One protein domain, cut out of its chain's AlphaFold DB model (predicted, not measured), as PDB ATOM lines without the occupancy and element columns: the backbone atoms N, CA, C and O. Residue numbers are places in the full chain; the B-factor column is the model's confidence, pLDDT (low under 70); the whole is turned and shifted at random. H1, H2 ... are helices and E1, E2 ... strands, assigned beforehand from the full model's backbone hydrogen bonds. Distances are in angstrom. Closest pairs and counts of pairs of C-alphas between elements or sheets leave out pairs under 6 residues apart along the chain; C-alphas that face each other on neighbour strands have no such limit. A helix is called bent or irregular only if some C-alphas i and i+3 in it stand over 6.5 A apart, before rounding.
ATOM      1  N   THR A  46     112.282 140.746 113.964       84.94
ATOM      2  CA  THR A  46     112.899 140.945 112.647       84.94
ATOM      3  C   THR A  46     114.294 140.328 112.627       84.94
ATOM      4  O   THR A  46     115.144 140.684 113.441       84.94
ATOM      5  N   ILE A  47     114.531 139.422 111.684       78.94
ATOM      6  CA  ILE A  47     115.848 138.899 111.330       78.94
ATOM      7  C   ILE A  47     116.305 139.661 110.088       78.94
ATOM      8  O   ILE A  47     115.688 139.551 109.028       78.94
ATOM      9  N   GLU A  48     117.384 140.432 110.205       81.31
ATOM     10  CA  GLU A  48     118.087 140.925 109.022       81.31
ATOM     11  C   GLU A  48     118.980 139.812 108.481       81.31
ATOM     12  O   GLU A  48     119.836 139.290 109.195       81.31
ATOM     13  N   TRP A  49     118.771 139.435 107.224       71.00
ATOM     14  CA  TRP A  49     119.536 138.382 106.570       71.00
ATOM     15  C   TRP A  49     120.310 138.970 105.389       71.00
ATOM     16  O   TRP A  49     119.742 139.343 104.359       71.00
ATOM     17  N   TRP A  50     121.616 139.112 105.593       74.62
ATOM     18  CA  TRP A  50     122.539 139.744 104.658       74.62
ATOM     19  C   TRP A  50     123.079 138.708 103.672       74.62
ATOM     20  O   TRP A  50     123.530 137.638 104.083       74.62
ATOM     21  N   ASN A  51     123.039 139.010 102.374       68.88
ATOM     22  CA  ASN A  51     123.520 138.100 101.336       68.88
ATOM     23  C   ASN A  51     123.995 138.848 100.080       68.88
ATOM     24  O   ASN A  51     123.604 139.986  99.840       68.88
ATOM     25  N   ILE A  52     124.809 138.176  99.265       64.94
ATOM     26  CA  ILE A  52     125.409 138.701  98.023       64.94
ATOM     27  C   ILE A  52     124.747 138.141  96.746       64.94
ATOM     28  O   ILE A  52     125.321 138.197  95.661       64.94
ATOM     29  N   SER A  53     123.555 137.543  96.855       64.44
ATOM     30  CA  SER A  53     122.798 137.021  95.706       64.44
ATOM     31  C   SER A  53     121.923 138.125  95.103       64.44
ATOM     32  O   SER A  53     120.749 138.254  95.440       64.44
ATOM     33  N   THR A  54     122.517 138.925  94.219       65.75
ATOM     34  CA  THR A  54     121.882 140.067  93.530       65.75
ATOM     35  C   THR A  54     121.337 139.734  92.137       65.75
ATOM     36  O   THR A  54     121.015 140.634  91.367       65.75
ATOM     37  N   THR A  55     121.300 138.451  91.770       65.00
ATOM     38  CA  THR A  55     120.847 137.993  90.455       65.00
ATOM     39  C   THR A  55     120.045 136.699  90.547       65.00
ATOM     40  O   THR A  55     120.229 135.866  91.445       65.00
ATOM     41  N   ASP A  56     119.156 136.507  89.575       66.62
ATOM     42  CA  ASP A  56     118.414 135.265  89.408       66.62
ATOM     43  C   ASP A  56     119.311 134.105  88.926       66.62
ATOM     44  O   ASP A  56     120.267 134.319  88.177       66.62
ATOM     45  N   PRO A  57     119.010 132.853  89.332       65.62
ATOM     46  CA  PRO A  57     117.832 132.446  90.106       65.62
ATOM     47  C   PRO A  57     117.985 132.614  91.627       65.62
ATOM     48  O   PRO A  57     117.043 132.331  92.365       65.62
ATOM     49  N   ALA A  58     119.166 133.004  92.117       65.62
ATOM     50  CA  ALA A  58     119.471 132.992  93.544       65.62
ATOM     51  C   ALA A  58     118.625 134.014  94.322       65.62
ATOM     52  O   ALA A  58     118.047 133.657  95.347       65.62
ATOM     53  N   GLU A  59     118.477 135.237  93.806       71.25
ATOM     54  CA  GLU A  59     117.595 136.265  94.379       71.25
ATOM     55  C   GLU A  59     116.157 135.746  94.576       71.25
ATOM     56  O   GLU A  59     115.649 135.722  95.706       71.25
ATOM     57  N   SER A  60     115.534 135.226  93.511       80.50
ATOM     58  CA  SER A  60     114.205 134.608  93.587       80.50
ATOM     59  C   SER A  60     114.143 133.436  94.568       80.50
ATOM     60  O   SER A  60     113.156 133.303  95.297       80.50
ATOM     61  N   VAL A  61     115.160 132.567  94.622       80.88
ATOM     62  CA  VAL A  61     115.199 131.438  95.573       80.88
ATOM     63  C   VAL A  61     115.128 131.941  97.014       80.88
ATOM     64  O   VAL A  61     114.333 131.422  97.803       80.88
ATOM     65  N   TRP A  62     115.894 132.975  97.353       76.38
ATOM     66  CA  TRP A  62     115.936 133.511  98.709       76.38
ATOM     67  C   TRP A  62     114.662 134.255  99.108       76.38
ATOM     68  O   TRP A  62     114.160 134.029 100.212       76.38
ATOM     69  N   ALA A  63     114.079 135.050  98.208       82.69
ATOM     70  CA  ALA A  63     112.778 135.680  98.438       82.69
ATOM     71  C   ALA A  63     111.674 134.633  98.693       82.69
ATOM     72  O   ALA A  63     110.903 134.745  99.649       82.69
ATOM     73  N   ASN A  64     111.645 133.557  97.898       85.56
ATOM     74  CA  ASN A  64     110.699 132.450  98.069       85.56
ATOM     75  C   ASN A  64     110.924 131.665  99.376       85.56
ATOM     76  O   ASN A  64     109.958 131.217 100.001       85.56
ATOM     77  N   LEU A  65     112.176 131.473  99.800       84.38
ATOM     78  CA  LEU A  65     112.502 130.824 101.076       84.38
ATOM     79  C   LEU A  65     112.092 131.692 102.271       84.38
ATOM     80  O   LEU A  65     111.483 131.169 103.205       84.38
ATOM     81  N   ALA A  66     112.343 133.002 102.215       85.50
ATOM     82  CA  ALA A  66     111.907 133.946 103.239       85.50
ATOM     83  C   ALA A  66     110.376 133.936 103.394       85.50
ATOM     84  O   ALA A  66     109.877 133.740 104.501       85.50
ATOM     85  N   GLN A  67     109.622 134.024 102.291       86.62
ATOM     86  CA  GLN A  67     108.154 133.948 102.322       86.62
ATOM     87  C   GLN A  67     107.635 132.629 102.916       86.62
ATOM     88  O   GLN A  67     106.731 132.642 103.753       86.62
ATOM     89  N   LYS A  68     108.221 131.483 102.535       88.25
ATOM     90  CA  LYS A  68     107.869 130.172 103.117       88.25
ATOM     91  C   LYS A  68     108.148 130.121 104.619       88.25
ATOM     92  O   LYS A  68     107.344 129.560 105.363       88.25
ATOM     93  N   PHE A  69     109.257 130.708 105.062       85.38
ATOM     94  CA  PHE A  69     109.616 130.760 106.474       85.38
ATOM     95  C   PHE A  69     108.671 131.667 107.274       85.38
ATOM     96  O   PHE A  69     108.185 131.241 108.320       85.38
ATOM     97  N   GLU A  70     108.350 132.868 106.783       89.44
ATOM     98  CA  GLU A  70     107.393 133.773 107.441       89.44
ATOM     99  C   GLU A  70     105.984 133.169 107.529       89.44
ATOM    100  O   GLU A  70     105.327 133.282 108.563       89.44
ATOM    101  N   ALA A  71     105.533 132.466 106.482       90.19
ATOM    102  CA  ALA A  71     104.244 131.772 106.487       90.19
ATOM    103  C   ALA A  71     104.165 130.671 107.566       90.19
ATOM    104  O   ALA A  71     103.096 130.425 108.121       90.19
ATOM    105  N   GLN A  72     105.294 130.030 107.883       90.25
ATOM    106  CA  GLN A  72     105.406 129.040 108.962       90.25
ATOM    107  C   GLN A  72     105.665 129.676 110.338       90.25
ATOM    108  O   GLN A  72     105.394 129.050 111.362       90.25
ATOM    109  N   ASN A  73     106.156 130.918 110.380       87.94
ATOM    110  CA  ASN A  73     106.568 131.617 111.597       87.94
ATOM    111  C   ASN A  73     105.940 133.023 111.657       87.94
ATOM    112  O   ASN A  73     106.650 134.011 111.476       87.94
ATOM    113  N   PRO A  74     104.639 133.166 111.992       86.50
ATOM    114  CA  PRO A  74     103.911 134.443 111.891       86.50
ATOM    115  C   PRO A  74     104.441 135.595 112.765       86.50
ATOM    116  O   PRO A  74     104.003 136.734 112.620       86.50
ATOM    117  N   LYS A  75     105.350 135.300 113.702       88.38
ATOM    118  CA  LYS A  75     106.035 136.273 114.566       88.38
ATOM    119  C   LYS A  75     107.439 136.643 114.085       88.38
ATOM    120  O   LYS A  75     108.083 137.447 114.746       88.38
ATOM    121  N   VAL A  76     107.939 136.063 112.997       82.94
ATOM    122  CA  VAL A  76     109.270 136.370 112.463       82.94
ATOM    123  C   VAL A  76     109.127 137.092 111.133       82.94
ATOM    124  O   VAL A  76     108.318 136.697 110.294       82.94
ATOM    125  N   LYS A  77     109.918 138.148 110.950       88.38
ATOM    126  CA  LYS A  77     110.042 138.875 109.686       88.38
ATOM    127  C   LYS A  77     111.470 138.806 109.179       88.38
ATOM    128  O   LYS A  77     112.392 139.063 109.946       88.38
ATOM    129  N   ILE A  78     111.659 138.445 107.914       84.62
ATOM    130  CA  ILE A  78     112.978 138.358 107.286       84.62
ATOM    131  C   ILE A  78     113.164 139.586 106.403       84.62
ATOM    132  O   ILE A  78     112.581 139.701 105.326       84.62
ATOM    133  N   LYS A  79     114.024 140.500 106.851       84.38
ATOM    134  CA  LYS A  79     114.495 141.615 106.035       84.38
ATOM    135  C   LYS A  79     115.727 141.148 105.269       84.38
ATOM    136  O   LYS A  79     116.813 141.044 105.839       84.38
ATOM    137  N   ILE A  80     115.549 140.847 103.987       79.69
ATOM    138  CA  ILE A  80     116.664 140.528 103.094       79.69
ATOM    139  C   ILE A  80     117.458 141.815 102.849       79.69
ATOM    140  O   ILE A  80     116.900 142.814 102.401       79.69
ATOM    141  N   VAL A  81     118.754 141.794 103.153       78.00
ATOM    142  CA  VAL A  81     119.688 142.878 102.825       78.00
ATOM    143  C   VAL A  81     120.629 142.353 101.753       78.00
ATOM    144  O   VAL A  81     121.538 141.570 102.031       78.00
ATOM    145  N   GLN A  82     120.378 142.756 100.512       68.81
ATOM    146  CA  GLN A  82     121.272 142.478  99.396       68.81
ATOM    147  C   GLN A  82     122.472 143.421  99.487       68.81
ATOM    148  O   GLN A  82     122.333 144.643  99.406       68.81
ATOM    149  N   LEU A  83     123.653 142.847  99.693       63.47
ATOM    150  CA  LEU A  83     124.913 143.569  99.605       63.47
ATOM    151  C   LEU A  83     125.345 143.570  98.141       63.47
ATOM    152  O   LEU A  83     125.841 142.576  97.615       63.47
ATOM    153  N   GLU A  84     125.093 144.698  97.487       56.19
ATOM    154  CA  GLU A  84     125.519 144.980  96.121       56.19
ATOM    155  C   GLU A  84     127.054 144.970  96.049       56.19
ATOM    156  O   GLU A  84     127.712 145.699  96.798       56.19
ATOM    157  N   ASN A  85     127.614 144.108  95.189       54.53
ATOM    158  CA  ASN A  85     129.046 143.782  95.165       54.53
ATOM    159  C   ASN A  85     129.910 145.051  95.058       54.53
ATOM    160  O   ASN A  85     130.857 145.223  95.825       54.53
ATOM    161  N   ASP A  86     129.485 145.983  94.207       55.78
ATOM    162  CA  ASP A  86     130.059 147.297  93.910       55.78
ATOM    163  C   ASP A  86     130.243 148.194  95.153       55.78
ATOM    164  O   ASP A  86     131.171 149.003  95.213       55.78
ATOM    165  N   ARG A  87     129.394 148.061  96.188       53.56
ATOM    166  CA  ARG A  87     129.568 148.802  97.458       53.56
ATOM    167  C   ARG A  87     130.641 148.192  98.352       53.56
ATOM    168  O   ARG A  87     131.223 148.901  99.172       53.56
ATOM    169  N   THR A  88     130.885 146.892  98.218       55.03
ATOM    170  CA  THR A  88     131.914 146.169  98.974       55.03
ATOM    171  C   THR A  88     133.243 146.066  98.232       55.03
ATOM    172  O   THR A  88     134.269 145.978  98.899       55.03
ATOM    173  N   GLU A  89     133.262 146.145  96.898       58.81
ATOM    174  CA  GLU A  89     134.466 146.066  96.053       58.81
ATOM    175  C   GLU A  89     135.601 147.009  96.498       58.81
ATOM    176  O   GLU A  89     136.699 146.506  96.749       58.81
ATOM    177  N   PRO A  90     135.379 148.325  96.726       63.50
ATOM    178  CA  PRO A  90     136.451 149.238  97.140       63.50
ATOM    179  C   PRO A  90     137.121 148.846  98.463       63.50
ATOM    180  O   PRO A  90     138.298 149.130  98.686       63.50
ATOM    181  N   TRP A  91     136.372 148.195  99.357       58.16
ATOM    182  CA  TRP A  91     136.880 147.729 100.644       58.16
ATOM    183  C   TRP A  91     137.468 146.317 100.559       58.16
ATOM    184  O   TRP A  91     138.505 146.053 101.166       58.16
ATOM    185  N   ALA A  92     136.866 145.436  99.754       61.50
ATOM    186  CA  ALA A  92     137.398 144.120  99.434       61.50
ATOM    187  C   ALA A  92     138.796 144.250  98.810       61.50
ATOM    188  O   ALA A  92     139.734 143.591  99.263       61.50
ATOM    189  N   ASP A  93     138.997 145.161  97.857       68.38
ATOM    190  CA  ASP A  93     140.314 145.429  97.272       68.38
ATOM    191  C   ASP A  93     141.332 145.953  98.293       68.38
ATOM    192  O   ASP A  93     142.484 145.512  98.277       68.38
ATOM    193  N   ALA A  94     140.898 146.765  99.259       69.25
ATOM    194  CA  ALA A  94     141.735 147.243 100.361       69.25
ATOM    195  C   ALA A  94     142.121 146.157 101.392       69.25
ATOM    196  O   ALA A  94     143.041 146.371 102.187       69.25
ATOM    197  N   MET A  95     141.468 144.989 101.401       72.44
ATOM    198  CA  MET A  95     141.848 143.884 102.290       72.44
ATOM    199  C   MET A  95     143.227 143.309 101.935       72.44
ATOM    200  O   MET A  95     143.616 143.238 100.765       72.44
ATOM    201  N   LEU A  96     143.939 142.793 102.942       76.44
ATOM    202  CA  LEU A  96     145.176 142.033 102.732       76.44
ATOM    203  C   LEU A  96     144.913 140.816 101.826       76.44
ATOM    204  O   LEU A  96     143.886 140.148 101.943       76.44
ATOM    205  N   SER A  97     145.853 140.481 100.941       78.75
ATOM    206  CA  SER A  97     145.707 139.350 100.007       78.75
ATOM    207  C   SER A  97     145.461 138.015 100.724       78.75
ATOM    208  O   SER A  97     144.570 137.263 100.335       78.75
ATOM    209  N   VAL A  98     146.183 137.771 101.823       79.50
ATOM    210  CA  VAL A  98     146.012 136.592 102.691       79.50
ATOM    211  C   VAL A  98     144.636 136.539 103.368       79.50
ATOM    212  O   VAL A  98     144.116 135.453 103.598       79.50
ATOM    213  N   ALA A  99     144.009 137.693 103.628       75.12
ATOM    214  CA  ALA A  99     142.659 137.771 104.187       75.12
ATOM    215  C   ALA A  99     141.602 137.320 103.171       75.12
ATOM    216  O   ALA A  99     140.644 136.643 103.526       75.12
ATOM    217  N   LYS A 100     141.793 137.688 101.897       74.31
ATOM    218  CA  LYS A 100     140.867 137.378 100.799       74.31
ATOM    219  C   LYS A 100     140.935 135.930 100.334       74.31
ATOM    220  O   LYS A 100     139.900 135.366 100.004       74.31
ATOM    221  N   GLN A 101     142.132 135.340 100.281       77.50
ATOM    222  CA  GLN A 101     142.359 134.024  99.667       77.50
ATOM    223  C   GLN A 101     141.365 132.918 100.079       77.50
ATOM    224  O   GLN A 101     140.882 132.239  99.175       77.50
ATOM    225  N   PRO A 102     140.995 132.740 101.364       78.38
ATOM    226  CA  PRO A 102     140.032 131.709 101.773       78.38
ATOM    227  C   PRO A 102     138.598 131.922 101.262       78.38
ATOM    228  O   PRO A 102     137.802 130.987 101.284       78.38
ATOM    229  N   TYR A 103     138.266 133.140 100.825       74.56
ATOM    230  CA  TYR A 103     136.927 133.558 100.405       74.56
ATOM    231  C   TYR A 103     136.842 133.882  98.907       74.56
ATOM    232  O   TYR A 103     135.796 134.334  98.445       74.56
ATOM    233  N   LEU A 104     137.924 133.672  98.150       71.94
ATOM    234  CA  LEU A 104     137.944 133.846  96.700       71.94
ATOM    235  C   LEU A 104     137.436 132.581  95.996       71.94
ATOM    236  O   LEU A 104     138.066 131.527  96.072       71.94
ATOM    237  N   LEU A 105     136.339 132.717  95.253       66.56
ATOM    238  CA  LEU A 105     135.812 131.699  94.340       66.56
ATOM    239  C   LEU A 105     135.571 132.363  92.981       66.56
ATOM    240  O   LEU A 105     135.028 133.462  92.938       66.56
ATOM    241  N   ASP A 106     136.022 131.756  91.881       75.62
ATOM    242  CA  ASP A 106     135.896 132.309  90.518       75.62
ATOM    243  C   ASP A 106     136.285 133.804  90.408       75.62
ATOM    244  O   ASP A 106     135.617 134.612  89.766       75.62
ATOM    245  N   SER A 107     137.377 134.173  91.092       68.56
ATOM    246  CA  SER A 107     137.904 135.544  91.221       68.56
ATOM    247  C   SER A 107     136.990 136.568  91.918       68.56
ATOM    248  O   SER A 107     137.303 137.756  91.898       68.56
ATOM    249  N   LYS A 108     135.917 136.138  92.594       63.78
ATOM    250  CA  LYS A 108     135.025 136.987  93.402       63.78
ATOM    251  C   LYS A 108     135.150 136.668  94.892       63.78
ATOM    252  O   LYS A 108     135.426 135.530  95.266       63.78
ATOM    253  N   VAL A 109     134.942 137.668  95.748       67.56
ATOM    254  CA  VAL A 109     135.005 137.527  97.213       67.56
ATOM    255  C   VAL A 109     133.620 137.167  97.757       67.56
ATOM    256  O   VAL A 109     132.696 137.969  97.684       67.56
ATOM    257  N   TYR A 110     133.479 135.966  98.322       62.66
ATOM    258  CA  TYR A 110     132.210 135.427  98.841       62.66
ATOM    259  C   TYR A 110     132.039 135.555 100.363       62.66
ATOM    260  O   TYR A 110     131.020 135.137 100.914       62.66
TER     261      TYR A 110
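This is residues 46 to 110 of the 218 residues of an uncharacterized protein of Streptomyces sp. MUSC 14 (UniProt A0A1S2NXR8). Two small lobes follow each other along an elongated outline: in the first, the strands E1 and E2 run side by side with helix H1 packed mainly on E2, and in the second, the short helices H2 and H3 make a loose hook. Residues 94 to 99 stick out free. The printed part has 65 residues, with two named strands and three named helices in the order E1, H1, E2, H2, H3; the sheet, E1 next to E2, is parallel and the class is mixed. The whole is loose, with a radius of gyration of the C-alphas of 14.8 A and spans of 44 by 23 by 20 A.

E1, residues 46 to 51, and E2, residues 76 to 82, are parallel neighbours at 27 degrees, with N 47 and O 77 2.8 A apart, within hydrogen-bond range. With H1, residues 58 to 72, they form a strand-helix-strand unit, two parallel strands with a helix between them in the chain, and its crossover is right-handed. The closest C-alphas of H1 and E2, those of Glu 70 and Val 76, are 6.0 A apart. H2, residues 85 to 94, and H3, residues 97 to 103, are close but not clearly touching: their closest C-alphas, those of Ala 92 and Lys 100, are 7.7 A apart. They run opposite ways at a steep tilt of 39 degrees. H1 is apart from H2 and H3. H2 is irregular, but only just, with C-alphas 87 and 90 6.9 A apart; H3 is irregular, with C-alphas 99 and 102 7.0 A apart. Every O i to N i+4 pair is within hydrogen-bond range in H1, against 3 of 6 in H2 and 1 of 3 in H3, where 2 of 4 O i to N i+3 pairs are.

E1 begins at C-alpha 46 (112.899, 140.945, 112.647) and is 15.8 A long. H1 measures 21.2 A, E2 18.8 A, H2 14.1 A and H3 10.5 A, ending at C-alpha 103 (136.927, 133.558, 100.405).

The C-alphas farthest apart, those of Pro 74 and Ser 97, are 43.7 A apart. The printed part has no cut and no long link. The pLDDT is under 70 in 26 residues, among them 51 to 58 and 82 to 94.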